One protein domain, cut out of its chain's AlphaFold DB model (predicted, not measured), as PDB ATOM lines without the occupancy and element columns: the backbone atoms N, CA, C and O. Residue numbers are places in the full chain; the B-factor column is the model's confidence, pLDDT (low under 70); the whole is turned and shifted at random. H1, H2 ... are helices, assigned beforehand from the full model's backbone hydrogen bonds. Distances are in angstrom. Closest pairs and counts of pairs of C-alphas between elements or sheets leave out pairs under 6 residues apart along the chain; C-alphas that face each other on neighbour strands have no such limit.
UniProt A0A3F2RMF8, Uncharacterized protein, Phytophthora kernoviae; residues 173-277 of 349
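Overview. This is residues 173 to 277 of the 349 residues of an uncharacterized protein of Phytophthora kernoviae (UniProt A0A3F2RMF8). One very long helix, H4, makes the length, its residues 264 to 277 sticking out; H2, H3 and loops form a head round its beginning, and small H1 lies beside it farther along. The 105 printed residues have four named helices, H1 to H4, no named strand: all helix. The whole is only just loose, close to extended, radius of gyration of the C-alphas 19.1 A, spans 71 by 29 by 23 A.

Arrangement. H1, residues 176 to 181, is close to but not clearly touching H4, residues 235 to 277; the closest C-alphas, Arg 179 and Ile 255, are 6.5 A apart. H2, residues 206 to 215, touches H4's residues 235 to 242 alone, at a steep tilt of 50 degrees, the same way; the closest C-alphas, Leu 206 and Lys 235, are 5.4 A apart. H3, residues 219 to 225, only just touches H4, with 3 pairs of C-alphas within 8 A. O i to N i+4 pairs are within hydrogen-bond range throughout H1 and H2, 37 of 39 in H4, 1 of 3 in H3 with 1 of 4 O i to N i+3.

Along the chain. H1 begins at C-alpha 176 (11.149, 18.513, -1.528). H4, 61.7 A, has a kink of 36 degrees near residue 242 and ends at C-alpha 277 (0.829, 45.922, -20.183).

Size, cuts and confidence. The printed part has no cut; H1 to H2 is a long link. Residues 220 to 225 have pLDDT under 70.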
ATOM      1  N   LYS A 173      11.570  24.609  -9.683       79.56
ATOM      2  CA  LYS A 173      11.947  23.354  -9.038       79.56
ATOM      3  C   LYS A 173      10.842  22.977  -8.077       79.56
ATOM      4  O   LYS A 173      10.511  23.775  -7.204       79.56
ATOM      5  N   LEU A 174      10.327  21.759  -8.208       77.06
ATOM      6  CA  LEU A 174       9.356  21.223  -7.255       77.06
ATOM      7  C   LEU A 174       9.957  21.195  -5.849       77.06
ATOM      8  O   LEU A 174      11.128  20.824  -5.677       77.06
ATOM      9  N   ASP A 175       9.144  21.522  -4.846       82.62
ATOM     10  CA  ASP A 175       9.577  21.458  -3.454       82.62
ATOM     11  C   ASP A 175       9.895  20.005  -3.052       82.62
ATOM     12  O   ASP A 175       9.400  19.027  -3.627       82.62
ATOM     13  N   VAL A 176      10.733  19.829  -2.030       78.44
ATOM     14  CA  VAL A 176      11.149  18.513  -1.528       78.44
ATOM     15  C   VAL A 176       9.931  17.665  -1.138       78.44
ATOM     16  O   VAL A 176       9.926  16.450  -1.363       78.44
ATOM     17  N   LYS A 177       8.873  18.297  -0.612       76.25
ATOM     18  CA  LYS A 177       7.604  17.638  -0.269       76.25
ATOM     19  C   LYS A 177       6.873  17.119  -1.509       76.25
ATOM     20  O   LYS A 177       6.434  15.969  -1.525       76.25
ATOM     21  N   GLU A 178       6.792  17.916  -2.567       78.69
ATOM     22  CA  GLU A 178       6.100  17.560  -3.810       78.69
ATOM     23  C   GLU A 178       6.852  16.473  -4.580       78.69
ATOM     24  O   GLU A 178       6.249  15.505  -5.047       78.69
ATOM     25  N   ARG A 179       8.188  16.554  -4.606       79.44
ATOM     26  CA  ARG A 179       9.061  15.499  -5.144       79.44
ATOM     27  C   ARG A 179       8.874  14.175  -4.403       79.44
ATOM     28  O   ARG A 179       8.871  13.116  -5.029       79.44
ATOM     29  N   ALA A 180       8.676  14.215  -3.083       76.81
ATOM     30  CA  ALA A 180       8.404  13.022  -2.281       76.81
ATOM     31  C   ALA A 180       7.007  12.421  -2.542       76.81
ATOM     32  O   ALA A 180       6.825  11.208  -2.397       76.81
ATOM     33  N   MET A 181       6.029  13.231  -2.966       80.00
ATOM     34  CA  MET A 181       4.696  12.753  -3.356       80.00
ATOM     35  C   MET A 181       4.685  12.035  -4.714       80.00
ATOM     36  O   MET A 181       3.782  11.230  -4.966       80.00
ATOM     37  N   VAL A 182       5.682  12.264  -5.578       82.38
ATOM     38  CA  VAL A 182       5.795  11.584  -6.877       82.38
ATOM     39  C   VAL A 182       6.133  10.104  -6.674       82.38
ATOM     40  O   VAL A 182       7.257   9.707  -6.353       82.38
ATOM     41  N   LYS A 183       5.128   9.250  -6.889       85.12
ATOM     42  CA  LYS A 183       5.256   7.792  -6.805       85.12
ATOM     43  C   LYS A 183       5.435   7.193  -8.200       85.12
ATOM     44  O   LYS A 183       4.614   7.409  -9.088       85.12
ATOM     45  N   ALA A 184       6.480   6.382  -8.359       86.31
ATOM     46  CA  ALA A 184       6.626   5.480  -9.500       86.31
ATOM     47  C   ALA A 184       5.904   4.166  -9.188       86.31
ATOM     48  O   ALA A 184       6.275   3.454  -8.246       86.31
ATOM     49  N   LEU A 185       4.861   3.859  -9.955       85.75
ATOM     50  CA  LEU A 185       4.120   2.613  -9.814       85.75
ATOM     51  C   LEU A 185       4.876   1.481 -10.510       85.75
ATOM     52  O   LEU A 185       5.478   1.666 -11.560       85.75
ATOM     53  N   ASP A 186       4.775   0.266  -9.970       80.94
ATOM     54  CA  ASP A 186       5.442  -0.914 -10.542       80.94
ATOM     55  C   ASP A 186       5.023  -1.205 -12.002       80.94
ATOM     56  O   ASP A 186       5.777  -1.838 -12.735       80.94
ATOM     57  N   ARG A 187       3.834  -0.749 -12.424       85.56
ATOM     58  CA  ARG A 187       3.322  -0.891 -13.801       85.56
ATOM     59  C   ARG A 187       3.975   0.059 -14.811       85.56
ATOM     60  O   ARG A 187       3.908  -0.207 -16.000       85.56
ATOM     61  N   GLU A 188       4.581   1.143 -14.334       86.75
ATOM     62  CA  GLU A 188       5.223   2.186 -15.151       86.75
ATOM     63  C   GLU A 188       6.720   1.910 -15.346       86.75
ATOM     64  O   GLU A 188       7.399   2.614 -16.081       86.75
ATOM     65  N   LEU A 189       7.248   0.877 -14.680       88.56
ATOM     66  CA  LEU A 189       8.628   0.429 -14.842       88.56
ATOM     67  C   LEU A 189       8.734  -0.363 -16.148       88.56
ATOM     68  O   LEU A 189       8.664  -1.596 -16.141       88.56
ATOM     69  N   LEU A 190       8.837   0.355 -17.260       89.19
ATOM     70  CA  LEU A 190       8.920  -0.212 -18.600       89.19
ATOM     71  C   LEU A 190      10.378  -0.345 -19.039       89.19
ATOM     72  O   LEU A 190      11.211   0.502 -18.714       89.19
ATOM     73  N   GLY A 191      10.688  -1.423 -19.758       88.00
ATOM     74  CA  GLY A 191      11.944  -1.511 -20.493       88.00
ATOM     75  C   GLY A 191      12.019  -0.402 -21.544       88.00
ATOM     76  O   GLY A 191      10.998   0.021 -22.078       88.00
ATOM     77  N   GLN A 192      13.230   0.082 -21.788       86.38
ATOM     78  CA  GLN A 192      13.536   1.190 -22.699       86.38
ATOM     79  C   GLN A 192      14.611   0.803 -23.725       86.38
ATOM     80  O   GLN A 192      14.853   1.544 -24.672       86.38
ATOM     81  N   HIS A 193      15.290  -0.338 -23.549       86.62
ATOM     82  CA  HIS A 193      16.455  -0.703 -24.347       86.62
ATOM     83  C   HIS A 193      16.274  -2.046 -25.062       86.62
ATOM     84  O   HIS A 193      15.868  -3.065 -24.492       86.62
ATOM     85  N   GLY A 194      16.674  -2.075 -26.333       83.81
ATOM     86  CA  GLY A 194      16.692  -3.283 -27.153       83.81
ATOM     87  C   GLY A 194      15.300  -3.887 -27.338       83.81
ATOM     88  O   GLY A 194      14.346  -3.206 -27.682       83.81
ATOM     89  N   THR A 195      15.169  -5.195 -27.110       83.50
ATOM     90  CA  THR A 195      13.907  -5.933 -27.318       83.50
ATOM     91  C   THR A 195      12.909  -5.810 -26.159       83.50
ATOM     92  O   THR A 195      11.957  -6.583 -26.102       83.50
ATOM     93  N   ALA A 196      13.190  -4.970 -25.164       81.38
ATOM     94  CA  ALA A 196      12.395  -4.821 -23.943       81.38
ATOM     95  C   ALA A 196      11.528  -3.550 -23.933       81.38
ATOM     96  O   ALA A 196      10.806  -3.322 -22.956       81.38
ATOM     97  N   ASP A 197      11.578  -2.761 -25.007       85.50
ATOM     98  CA  ASP A 197      10.878  -1.486 -25.121       85.50
ATOM     99  C   ASP A 197       9.365  -1.626 -24.873       85.50
ATOM    100  O   ASP A 197       8.708  -2.535 -25.388       85.50
ATOM    101  N   GLY A 198       8.827  -0.783 -23.993       85.94
ATOM    102  CA  GLY A 198       7.411  -0.761 -23.613       85.94
ATOM    103  C   GLY A 198       6.919  -1.949 -22.769       85.94
ATOM    104  O   GLY A 198       5.762  -1.958 -22.344       85.94
ATOM    105  N   THR A 199       7.758  -2.950 -22.473       89.25
ATOM    106  CA  THR A 199       7.347  -4.110 -21.655       89.25
ATOM    107  C   THR A 199       7.549  -3.866 -20.156       89.25
ATOM    108  O   THR A 199       8.624  -3.430 -19.744       89.25
ATOM    109  N   PRO A 200       6.581  -4.216 -19.283       91.06
ATOM    110  CA  PRO A 200       6.721  -4.001 -17.847       91.06
ATOM    111  C   PRO A 200       7.769  -4.925 -17.224       91.06
ATOM    112  O   PRO A 200       7.853  -6.111 -17.559       91.06
ATOM    113  N   LEU A 201       8.489  -4.421 -16.220       88.88
ATOM    114  CA  LEU A 201       9.626  -5.075 -15.562       88.88
ATOM    115  C   LEU A 201       9.364  -6.534 -15.135       88.88
ATOM    116  O   LEU A 201      10.242  -7.389 -15.242       88.88
ATOM    117  N   ARG A 202       8.151  -6.861 -14.666       87.69
ATOM    118  CA  ARG A 202       7.796  -8.238 -14.252       87.69
ATOM    119  C   ARG A 202       7.663  -9.208 -15.436       87.69
ATOM    120  O   ARG A 202       7.927 -10.407 -15.288       87.69
ATOM    121  N   SER A 203       7.260  -8.697 -16.597       89.31
ATOM    122  CA  SER A 203       7.045  -9.483 -17.816       89.31
ATOM    123  C   SER A 203       8.339  -9.781 -18.575       89.31
ATOM    124  O   SER A 203       8.404 -10.791 -19.271       89.31
ATOM    125  N   LEU A 204       9.396  -8.990 -18.359       89.31
ATOM    126  CA  LEU A 204      10.674  -9.150 -19.049       89.31
ATOM    127  C   LEU A 204      11.269 -10.553 -18.866       89.31
ATOM    128  O   LEU A 204      11.257 -11.148 -17.783       89.31
ATOM    129  N   THR A 205      11.802 -11.100 -19.950       90.69
ATOM    130  CA  THR A 205      12.567 -12.347 -19.939       90.69
ATOM    131  C   THR A 205      13.927 -12.136 -19.270       90.69
ATOM    132  O   THR A 205      14.425 -11.018 -19.164       90.69
ATOM    133  N   LEU A 206      14.572 -13.221 -18.828       88.12
ATOM    134  CA  LEU A 206      15.894 -13.129 -18.195       88.12
ATOM    135  C   LEU A 206      16.934 -12.476 -19.120       88.12
ATOM    136  O   LEU A 206      17.773 -11.718 -18.649       88.12
ATOM    137  N   ARG A 207      16.859 -12.740 -20.431       88.50
ATOM    138  CA  ARG A 207      17.747 -12.132 -21.428       88.50
ATOM    139  C   ARG A 207      17.529 -10.620 -21.518       88.50
ATOM    140  O   ARG A 207      18.496  -9.880 -21.426       88.50
ATOM    141  N   GLN A 208      16.272 -10.184 -21.613       90.81
ATOM    142  CA  GLN A 208      15.905  -8.764 -21.636       90.81
ATOM    143  C   GLN A 208      16.343  -8.030 -20.362       90.81
ATOM    144  O   GLN A 208      16.900  -6.945 -20.454       90.81
ATOM    145  N   LEU A 209      16.170  -8.633 -19.180       89.44
ATOM    146  CA  LEU A 209      16.627  -8.040 -17.916       89.44
ATOM    147  C   LEU A 209      18.147  -7.841 -17.878       89.44
ATOM    148  O   LEU A 209      18.622  -6.835 -17.364       89.44
ATOM    149  N   VAL A 210      18.915  -8.788 -18.423       89.06
ATOM    150  CA  VAL A 210      20.374  -8.650 -18.519       89.06
ATOM    151  C   VAL A 210      20.745  -7.519 -19.478       89.06
ATOM    152  O   VAL A 210      21.587  -6.703 -19.126       89.06
ATOM    153  N   THR A 211      20.084  -7.418 -20.636       89.69
ATOM    154  CA  THR A 211      20.308  -6.329 -21.603       89.69
ATOM    155  C   THR A 211      19.963  -4.953 -21.022       89.69
ATOM    156  O   THR A 211      20.735  -4.016 -21.178       89.69
ATOM    157  N   GLU A 212      18.856  -4.828 -20.287       90.00
ATOM    158  CA  GLU A 212      18.460  -3.576 -19.620       90.00
ATOM    159  C   GLU A 212      19.421  -3.176 -18.492       90.00
ATOM    160  O   GLU A 212      19.685  -1.991 -18.275       90.00
ATOM    161  N   ALA A 213      19.958  -4.159 -17.767       88.19
ATOM    162  CA  ALA A 213      20.966  -3.924 -16.739       88.19
ATOM    163  C   ALA A 213      22.336  -3.573 -17.335       88.19
ATOM    164  O   ALA A 213      23.069  -2.780 -16.748       88.19
ATOM    165  N   GLU A 214      22.682  -4.139 -18.490       88.94
ATOM    166  CA  GLU A 214      23.882  -3.790 -19.249       88.94
ATOM    167  C   GLU A 214      23.805  -2.366 -19.793       88.94
ATOM    168  O   GLU A 214      24.726  -1.589 -19.548       88.94
ATOM    169  N   ALA A 215      22.681  -1.994 -20.411       87.62
ATOM    170  CA  ALA A 215      22.436  -0.634 -20.889       87.62
ATOM    171  C   ALA A 215      22.534   0.411 -19.762       87.62
ATOM    172  O   ALA A 215      23.068   1.497 -19.966       87.62
ATOM    173  N   ARG A 216      22.109   0.057 -18.542       87.44
ATOM    174  CA  ARG A 216      22.224   0.905 -17.338       87.44
ATOM    175  C   ARG A 216      23.564   0.799 -16.604       87.44
ATOM    176  O   ARG A 216      23.712   1.351 -15.517       87.44
ATOM    177  N   GLY A 217      24.535   0.051 -17.130       85.06
ATOM    178  CA  GLY A 217      25.859  -0.098 -16.515       85.06
ATOM    179  C   GLY A 217      25.884  -0.900 -15.204       85.06
ATOM    180  O   GLY A 217      26.891  -0.913 -14.495       85.06
ATOM    181  N   LEU A 218      24.813  -1.629 -14.875       83.38
ATOM    182  CA  LEU A 218      24.673  -2.396 -13.632       83.38
ATOM    183  C   LEU A 218      25.396  -3.755 -13.672       83.38
ATOM    184  O   LEU A 218      25.403  -4.485 -12.683       83.38
ATOM    185  N   MET A 219      26.047  -4.109 -14.781       76.56
ATOM    186  CA  MET A 219      26.684  -5.420 -14.962       76.56
ATOM    187  C   MET A 219      27.871  -5.682 -14.025       76.56
ATOM    188  O   MET A 219      28.065  -6.823 -13.613       76.56
ATOM    189  N   ARG A 220      28.642  -4.657 -13.633       69.25
ATOM    190  CA  ARG A 220      29.821  -4.850 -12.763       69.25
ATOM    191  C   ARG A 220      29.461  -5.086 -11.294       69.25
ATOM    192  O   ARG A 220      29.989  -6.003 -10.684       69.25
ATOM    193  N   ALA A 221      28.555  -4.287 -10.732       64.50
ATOM    194  CA  ALA A 221      28.159  -4.392  -9.321       64.50
ATOM    195  C   ALA A 221      26.907  -5.265  -9.101       64.50
ATOM    196  O   ALA A 221      26.651  -5.733  -7.990       64.50
ATOM    197  N   GLY A 222      26.104  -5.462 -10.148       62.09
ATOM    198  CA  GLY A 222      24.809  -6.133 -10.090       62.09
ATOM    199  C   GLY A 222      24.845  -7.613 -10.467       62.09
ATOM    200  O   GLY A 222      24.032  -8.371  -9.948       62.09
ATOM    201  N   ALA A 223      25.792  -8.072 -11.295       66.00
ATOM    202  CA  ALA A 223      25.838  -9.476 -11.727       66.00
ATOM    203  C   ALA A 223      26.105 -10.473 -10.581       66.00
ATOM    204  O   ALA A 223      25.701 -11.636 -10.676       66.00
ATOM    205  N   GLU A 224      26.756 -10.032  -9.501       64.88
ATOM    206  CA  GLU A 224      26.923 -10.832  -8.280       64.88
ATOM    207  C   GLU A 224      25.687 -10.775  -7.377       64.88
ATOM    208  O   GLU A 224      25.256 -11.802  -6.859       64.88
ATOM    209  N   LYS A 225      25.057  -9.598  -7.259       69.56
ATOM    210  CA  LYS A 225      23.836  -9.381  -6.463       69.56
ATOM    211  C   LYS A 225      22.575  -9.979  -7.104       69.56
ATOM    212  O   LYS A 225      21.590 -10.207  -6.413       69.56
ATOM    213  N   ALA A 226      22.603 -10.265  -8.407       74.06
ATOM    214  CA  ALA A 226      21.511 -10.880  -9.164       74.06
ATOM    215  C   ALA A 226      21.604 -12.419  -9.258       74.06
ATOM    216  O   ALA A 226      21.119 -13.040 -10.216       74.06
ATOM    217  N   ARG A 227      22.241 -13.046  -8.264       74.50
ATOM    218  CA  ARG A 227      22.321 -14.501  -8.110       74.50
ATOM    219  C   ARG A 227      21.399 -14.974  -6.988       74.50
ATOM    220  O   ARG A 227      21.136 -14.247  -6.036       74.50
ATOM    221  N   ASP A 228      20.866 -16.183  -7.122       71.81
ATOM    222  CA  ASP A 228      20.157 -16.846  -6.029       71.81
ATOM    223  C   ASP A 228      21.130 -17.280  -4.916       71.81
ATOM    224  O   ASP A 228      22.351 -17.203  -5.063       71.81
ATOM    225  N   SER A 229      20.598 -17.795  -3.803       70.75
ATOM    226  CA  SER A 229      21.397 -18.342  -2.693       70.75
ATOM    227  C   SER A 229      22.295 -19.526  -3.090       70.75
ATOM    228  O   SER A 229      23.102 -19.978  -2.283       70.75
ATOM    229  N   LYS A 230      22.176 -20.024  -4.329       72.19
ATOM    230  CA  LYS A 230      22.977 -21.098  -4.927       72.19
ATOM    231  C   LYS A 230      23.937 -20.579  -6.013       72.19
ATOM    232  O   LYS A 230      24.552 -21.384  -6.709       72.19
ATOM    233  N   GLY A 231      24.062 -19.260  -6.188       72.44
ATOM    234  CA  GLY A 231      24.963 -18.629  -7.156       72.44
ATOM    235  C   GLY A 231      24.475 -18.628  -8.612       72.44
ATOM    236  O   GLY A 231      25.222 -18.206  -9.498       72.44
ATOM    237  N   LYS A 232      23.248 -19.075  -8.901       78.56
ATOM    238  CA  LYS A 232      22.677 -19.103 -10.256       78.56
ATOM    239  C   LYS A 232      21.964 -17.795 -10.586       78.56
ATOM    240  O   LYS A 232      21.374 -17.152  -9.724       78.56
ATOM    241  N   LYS A 233      21.975 -17.410 -11.866       79.56
ATOM    242  CA  LYS A 233      21.240 -16.233 -12.360       79.56
ATOM    243  C   LYS A 233      19.740 -16.435 -12.132       79.56
ATOM    244  O   LYS A 233      19.158 -17.366 -12.684       79.56
ATOM    245  N   SER A 234      19.115 -15.552 -11.357       86.06
ATOM    246  CA  SER A 234      17.689 -15.640 -11.028       86.06
ATOM    247  C   SER A 234      16.924 -14.447 -11.580       86.06
ATOM    248  O   SER A 234      17.268 -13.303 -11.288       86.06
ATOM    249  N   LYS A 235      15.841 -14.703 -12.328       87.38
ATOM    250  CA  LYS A 235      14.957 -13.649 -12.862       87.38
ATOM    251  C   LYS A 235      14.471 -12.708 -11.752       87.38
ATOM    252  O   LYS A 235      14.444 -11.499 -11.950       87.38
ATOM    253  N   ARG A 236      14.136 -13.246 -10.574       86.94
ATOM    254  CA  ARG A 236      13.669 -12.451  -9.428       86.94
ATOM    255  C   ARG A 236      14.752 -11.501  -8.910       86.94
ATOM    256  O   ARG A 236      14.459 -10.336  -8.682       86.94
ATOM    257  N   ALA A 237      15.992 -11.977  -8.809       86.69
ATOM    258  CA  ALA A 237      17.114 -11.174  -8.330       86.69
ATOM    259  C   ALA A 237      17.475 -10.036  -9.310       86.69
ATOM    260  O   ALA A 237      17.744  -8.918  -8.880       86.69
ATOM    261  N   TRP A 238      17.392 -10.280 -10.625       87.25
ATOM    262  CA  TRP A 238      17.544  -9.225 -11.641       87.25
ATOM    263  C   TRP A 238      16.437  -8.171 -11.564       87.25
ATOM    264  O   TRP A 238      16.721  -6.978 -11.614       87.25
ATOM    265  N   VAL A 239      15.184  -8.600 -11.395       89.38
ATOM    266  CA  VAL A 239      14.050  -7.683 -11.217       89.38
ATOM    267  C   VAL A 239      14.220  -6.835  -9.956       89.38
ATOM    268  O   VAL A 239      14.004  -5.628 -10.009       89.38
ATOM    269  N   ASP A 240      14.602  -7.435  -8.827       88.50
ATOM    270  CA  ASP A 240      14.769  -6.711  -7.563       88.50
ATOM    271  C   ASP A 240      15.948  -5.720  -7.608       88.50
ATOM    272  O   ASP A 240      15.885  -4.678  -6.957       88.50
ATOM    273  N   MET A 241      16.971  -5.987  -8.425       87.56
ATOM    274  CA  MET A 241      18.091  -5.072  -8.667       87.56
ATOM    275  C   MET A 241      17.733  -3.907  -9.603       87.56
ATOM    276  O   MET A 241      18.103  -2.768  -9.326       87.56
ATOM    277  N   LEU A 242      16.995  -4.169 -10.686       87.44
ATOM    278  CA  LEU A 242      16.587  -3.140 -11.651       87.44
ATOM    279  C   LEU A 242      15.485  -2.223 -11.110       87.44
ATOM    280  O   LEU A 242      15.469  -1.028 -11.400       87.44
ATOM    281  N   ARG A 243      14.580  -2.764 -10.286       90.62
ATOM    282  CA  ARG A 243      13.435  -2.036  -9.724       90.62
ATOM    283  C   ARG A 243      13.800  -0.689  -9.076       90.62
ATOM    284  O   ARG A 243      13.120   0.283  -9.392       90.62
ATOM    285  N   PRO A 244      14.787  -0.573  -8.163       88.94
ATOM    286  CA  PRO A 244      15.126   0.713  -7.556       88.94
ATOM    287  C   PRO A 244      15.644   1.737  -8.571       88.94
ATOM    288  O   PRO A 244      15.257   2.895  -8.476       88.94
ATOM    289  N   VAL A 245      16.450   1.322  -9.552       89.25
ATOM    290  CA  VAL A 245      17.023   2.226 -10.565       89.25
ATOM    291  C   VAL A 245      15.925   2.773 -11.474       89.25
ATOM    292  O   VAL A 245      15.747   3.984 -11.564       89.25
ATOM    293  N   MET A 246      15.088   1.890 -12.021       89.62
ATOM    294  CA  MET A 246      13.958   2.297 -12.862       89.62
ATOM    295  C   MET A 246      12.940   3.150 -12.093       89.62
ATOM    296  O   MET A 246      12.329   4.052 -12.653       89.62
ATOM    297  N   ARG A 247      12.757   2.913 -10.783       90.62
ATOM    298  CA  ARG A 247      11.908   3.775  -9.941       90.62
ATOM    299  C   ARG A 247      12.463   5.188  -9.807       90.62
ATOM    300  O   ARG A 247      11.663   6.102  -9.650       90.62
ATOM    301  N   VAL A 248      13.783   5.364  -9.795       88.12
ATOM    302  CA  VAL A 248      14.409   6.693  -9.759       88.12
ATOM    303  C   VAL A 248      14.252   7.378 -11.113       88.12
ATOM    304  O   VAL A 248      13.830   8.526 -11.135       88.12
ATOM    305  N   GLU A 249      14.479   6.663 -12.217       87.81
ATOM    306  CA  GLU A 249      14.287   7.175 -13.585       87.81
ATOM    307  C   GLU A 249      12.843   7.645 -13.817       87.81
ATOM    308  O   GLU A 249      12.617   8.803 -14.150       87.81
ATOM    309  N   VAL A 250      11.850   6.791 -13.540       88.69
ATOM    310  CA  VAL A 250      10.427   7.142 -13.709       88.69
ATOM    311  C   VAL A 250      10.023   8.309 -12.809       88.69
ATOM    312  O   VAL A 250       9.222   9.149 -13.211       88.69
ATOM    313  N   ARG A 251      10.571   8.400 -11.589       88.75
ATOM    314  CA  ARG A 251      10.331   9.573 -10.736       88.75
ATOM    315  C   ARG A 251      10.964  10.828 -11.311       88.75
ATOM    316  O   ARG A 251      10.316  11.859 -11.272       88.75
ATOM    317  N   ALA A 252      12.193  10.750 -11.814       87.25
ATOM    318  CA  ALA A 252      12.882  11.890 -12.403       87.25
ATOM    319  C   ALA A 252      12.121  12.429 -13.620       87.25
ATOM    320  O   ALA A 252      11.907  13.631 -13.696       87.25
ATOM    321  N   VAL A 253      11.628  11.544 -14.493       87.62
ATOM    322  CA  VAL A 253      10.785  11.922 -15.640       87.62
ATOM    323  C   VAL A 253       9.496  12.598 -15.174       87.62
ATOM    324  O   VAL A 253       9.207  13.704 -15.601       87.62
ATOM    325  N   LYS A 254       8.769  12.009 -14.218       88.38
ATOM    326  CA  LYS A 254       7.537  12.615 -13.680       88.38
ATOM    327  C   LYS A 254       7.756  13.943 -12.955       88.38
ATOM    328  O   LYS A 254       6.862  14.778 -12.910       88.38
ATOM    329  N   ILE A 255       8.903  14.099 -12.296       88.50
ATOM    330  CA  ILE A 255       9.306  15.362 -11.669       88.50
ATOM    331  C   ILE A 255       9.550  16.394 -12.767       88.50
ATOM    332  O   ILE A 255       9.014  17.488 -12.672       88.50
ATOM    333  N   PHE A 256      10.284  16.025 -13.815       86.12
ATOM    334  CA  PHE A 256      10.564  16.901 -14.945       86.12
ATOM    335  C   PHE A 256       9.288  17.334 -15.680       86.12
ATOM    336  O   PHE A 256       9.097  18.524 -15.872       86.12
ATOM    337  N   GLU A 257       8.377  16.408 -15.994       87.94
ATOM    338  CA  GLU A 257       7.082  16.715 -16.631       87.94
ATOM    339  C   GLU A 257       6.276  17.744 -15.827       87.94
ATOM    340  O   GLU A 257       5.718  18.681 -16.388       87.94
ATOM    341  N   LYS A 258       6.255  17.606 -14.497       86.69
ATOM    342  CA  LYS A 258       5.584  18.558 -13.606       86.69
ATOM    343  C   LYS A 258       6.295  19.909 -13.516       86.69
ATOM    344  O   LYS A 258       5.635  20.936 -13.443       86.69
ATOM    345  N   GLU A 259       7.626  19.920 -13.472       86.56
ATOM    346  CA  GLU A 259       8.414  21.164 -13.501       86.56
ATOM    347  C   GLU A 259       8.204  21.908 -14.828       86.56
ATOM    348  O   GLU A 259       8.103  23.133 -14.847       86.56
ATOM    349  N   GLU A 260       8.075  21.167 -15.928       86.56
ATOM    350  CA  GLU A 260       7.756  21.691 -17.252       86.56
ATOM    351  C   GLU A 260       6.324  22.243 -17.317       86.56
ATOM    352  O   GLU A 260       6.123  23.331 -17.844       86.56
ATOM    353  N   GLU A 261       5.336  21.546 -16.748       87.19
ATOM    354  CA  GLU A 261       3.948  22.019 -16.633       87.19
ATOM    355  C   GLU A 261       3.861  23.338 -15.848       87.19
ATOM    356  O   GLU A 261       3.283  24.308 -16.337       87.19
ATOM    357  N   LEU A 262       4.545  23.432 -14.703       86.81
ATOM    358  CA  LEU A 262       4.642  24.680 -13.937       86.81
ATOM    359  C   LEU A 262       5.321  25.801 -14.733       86.81
ATOM    360  O   LEU A 262       4.912  26.958 -14.645       86.81
ATOM    361  N   LEU A 263       6.351  25.478 -15.521       87.31
ATOM    362  CA  LEU A 263       6.993  26.460 -16.391       87.31
ATOM    363  C   LEU A 263       6.036  26.951 -17.486       87.31
ATOM    364  O   LEU A 263       6.045  28.140 -17.792       87.31
ATOM    365  N   ARG A 264       5.196  26.073 -18.054       87.56
ATOM    366  CA  ARG A 264       4.163  26.476 -19.023       87.56
ATOM    367  C   ARG A 264       3.188  27.466 -18.407       87.56
ATOM    368  O   ARG A 264       2.914  28.499 -19.008       87.56
ATOM    369  N   GLU A 265       2.690  27.165 -17.213       87.44
ATOM    370  CA  GLU A 265       1.746  28.035 -16.510       87.44
ATOM    371  C   GLU A 265       2.360  29.404 -16.204       87.44
ATOM    372  O   GLU A 265       1.751  30.431 -16.502       87.44
ATOM    373  N   GLN A 266       3.586  29.435 -15.674       86.50
ATOM    374  CA  GLN A 266       4.283  30.692 -15.393       86.50
ATOM    375  C   GLN A 266       4.556  31.495 -16.664       86.50
ATOM    376  O   GLN A 266       4.324  32.700 -16.687       86.50
ATOM    377  N   LEU A 267       5.010  30.837 -17.735       86.62
ATOM    378  CA  LEU A 267       5.281  31.504 -19.003       86.62
ATOM    379  C   LEU A 267       3.998  32.079 -19.614       86.62
ATOM    380  O   LEU A 267       4.020  33.184 -20.149       86.62
ATOM    381  N   ALA A 268       2.882  31.353 -19.526       87.19
ATOM    382  CA  ALA A 268       1.591  31.846 -19.986       87.19
ATOM    383  C   ALA A 268       1.159  33.092 -19.202       87.19
ATOM    384  O   ALA A 268       0.780  34.084 -19.816       87.19
ATOM    385  N   GLN A 269       1.288  33.075 -17.871       85.69
ATOM    386  CA  GLN A 269       0.964  34.225 -17.023       85.69
ATOM    387  C   GLN A 269       1.840  35.442 -17.334       85.69
ATOM    388  O   GLN A 269       1.324  36.549 -17.455       85.69
ATOM    389  N   GLU A 270       3.149  35.252 -17.489       85.44
ATOM    390  CA  GLU A 270       4.072  36.347 -17.793       85.44
ATOM    391  C   GLU A 270       3.791  36.945 -19.178       85.44
ATOM    392  O   GLU A 270       3.691  38.159 -19.329       85.44
ATOM    393  N   LEU A 271       3.560  36.098 -20.186       83.31
ATOM    394  CA  LEU A 271       3.159  36.543 -21.521       83.31
ATOM    395  C   LEU A 271       1.814  37.280 -21.513       83.31
ATOM    396  O   LEU A 271       1.630  38.238 -22.268       83.31
ATOM    397  N   GLU A 272       0.865  36.837 -20.689       83.31
ATOM    398  CA  GLU A 272      -0.421  37.513 -20.514       83.31
ATOM    399  C   GLU A 272      -0.233  38.893 -19.889       83.31
ATOM    400  O   GLU A 272      -0.787  39.863 -20.408       83.31
ATOM    401  N   GLN A 273       0.588  38.997 -18.845       81.62
ATOM    402  CA  GLN A 273       0.894  40.258 -18.172       81.62
ATOM    403  C   GLN A 273       1.626  41.243 -19.084       81.62
ATOM    404  O   GLN A 273       1.197  42.391 -19.187       81.62
ATOM    405  N   ASP A 274       2.679  40.806 -19.773       81.19
ATOM    406  CA  ASP A 274       3.466  41.651 -20.678       81.19
ATOM    407  C   ASP A 274       2.593  42.269 -21.754       81.19
ATOM    408  O   ASP A 274       2.584  43.478 -21.983       81.19
ATOM    409  N   MET A 275       1.809  41.429 -22.408       77.19
ATOM    410  CA  MET A 275       0.971  41.886 -23.490       77.19
ATOM    411  C   MET A 275      -0.230  42.705 -22.993       77.19
ATOM    412  O   MET A 275      -0.655  43.637 -23.675       77.19
ATOM    413  N   GLN A 276      -0.769  42.406 -21.803       73.25
ATOM    414  CA  GLN A 276      -1.755  43.273 -21.155       73.25
ATOM    415  C   GLN A 276      -1.149  44.650 -20.870       73.25
ATOM    416  O   GLN A 276      -1.799  45.675 -21.082       73.25
ATOM    417  N   HIS A 277       0.105  44.687 -20.424       76.25
ATOM    418  CA  HIS A 277       0.829  45.922 -20.183       76.25
ATOM    419  C   HIS A 277       1.060  46.698 -21.484       76.25
ATOM    420  O   HIS A 277       0.760  47.889 -21.532       76.25
TER     421      HIS A 277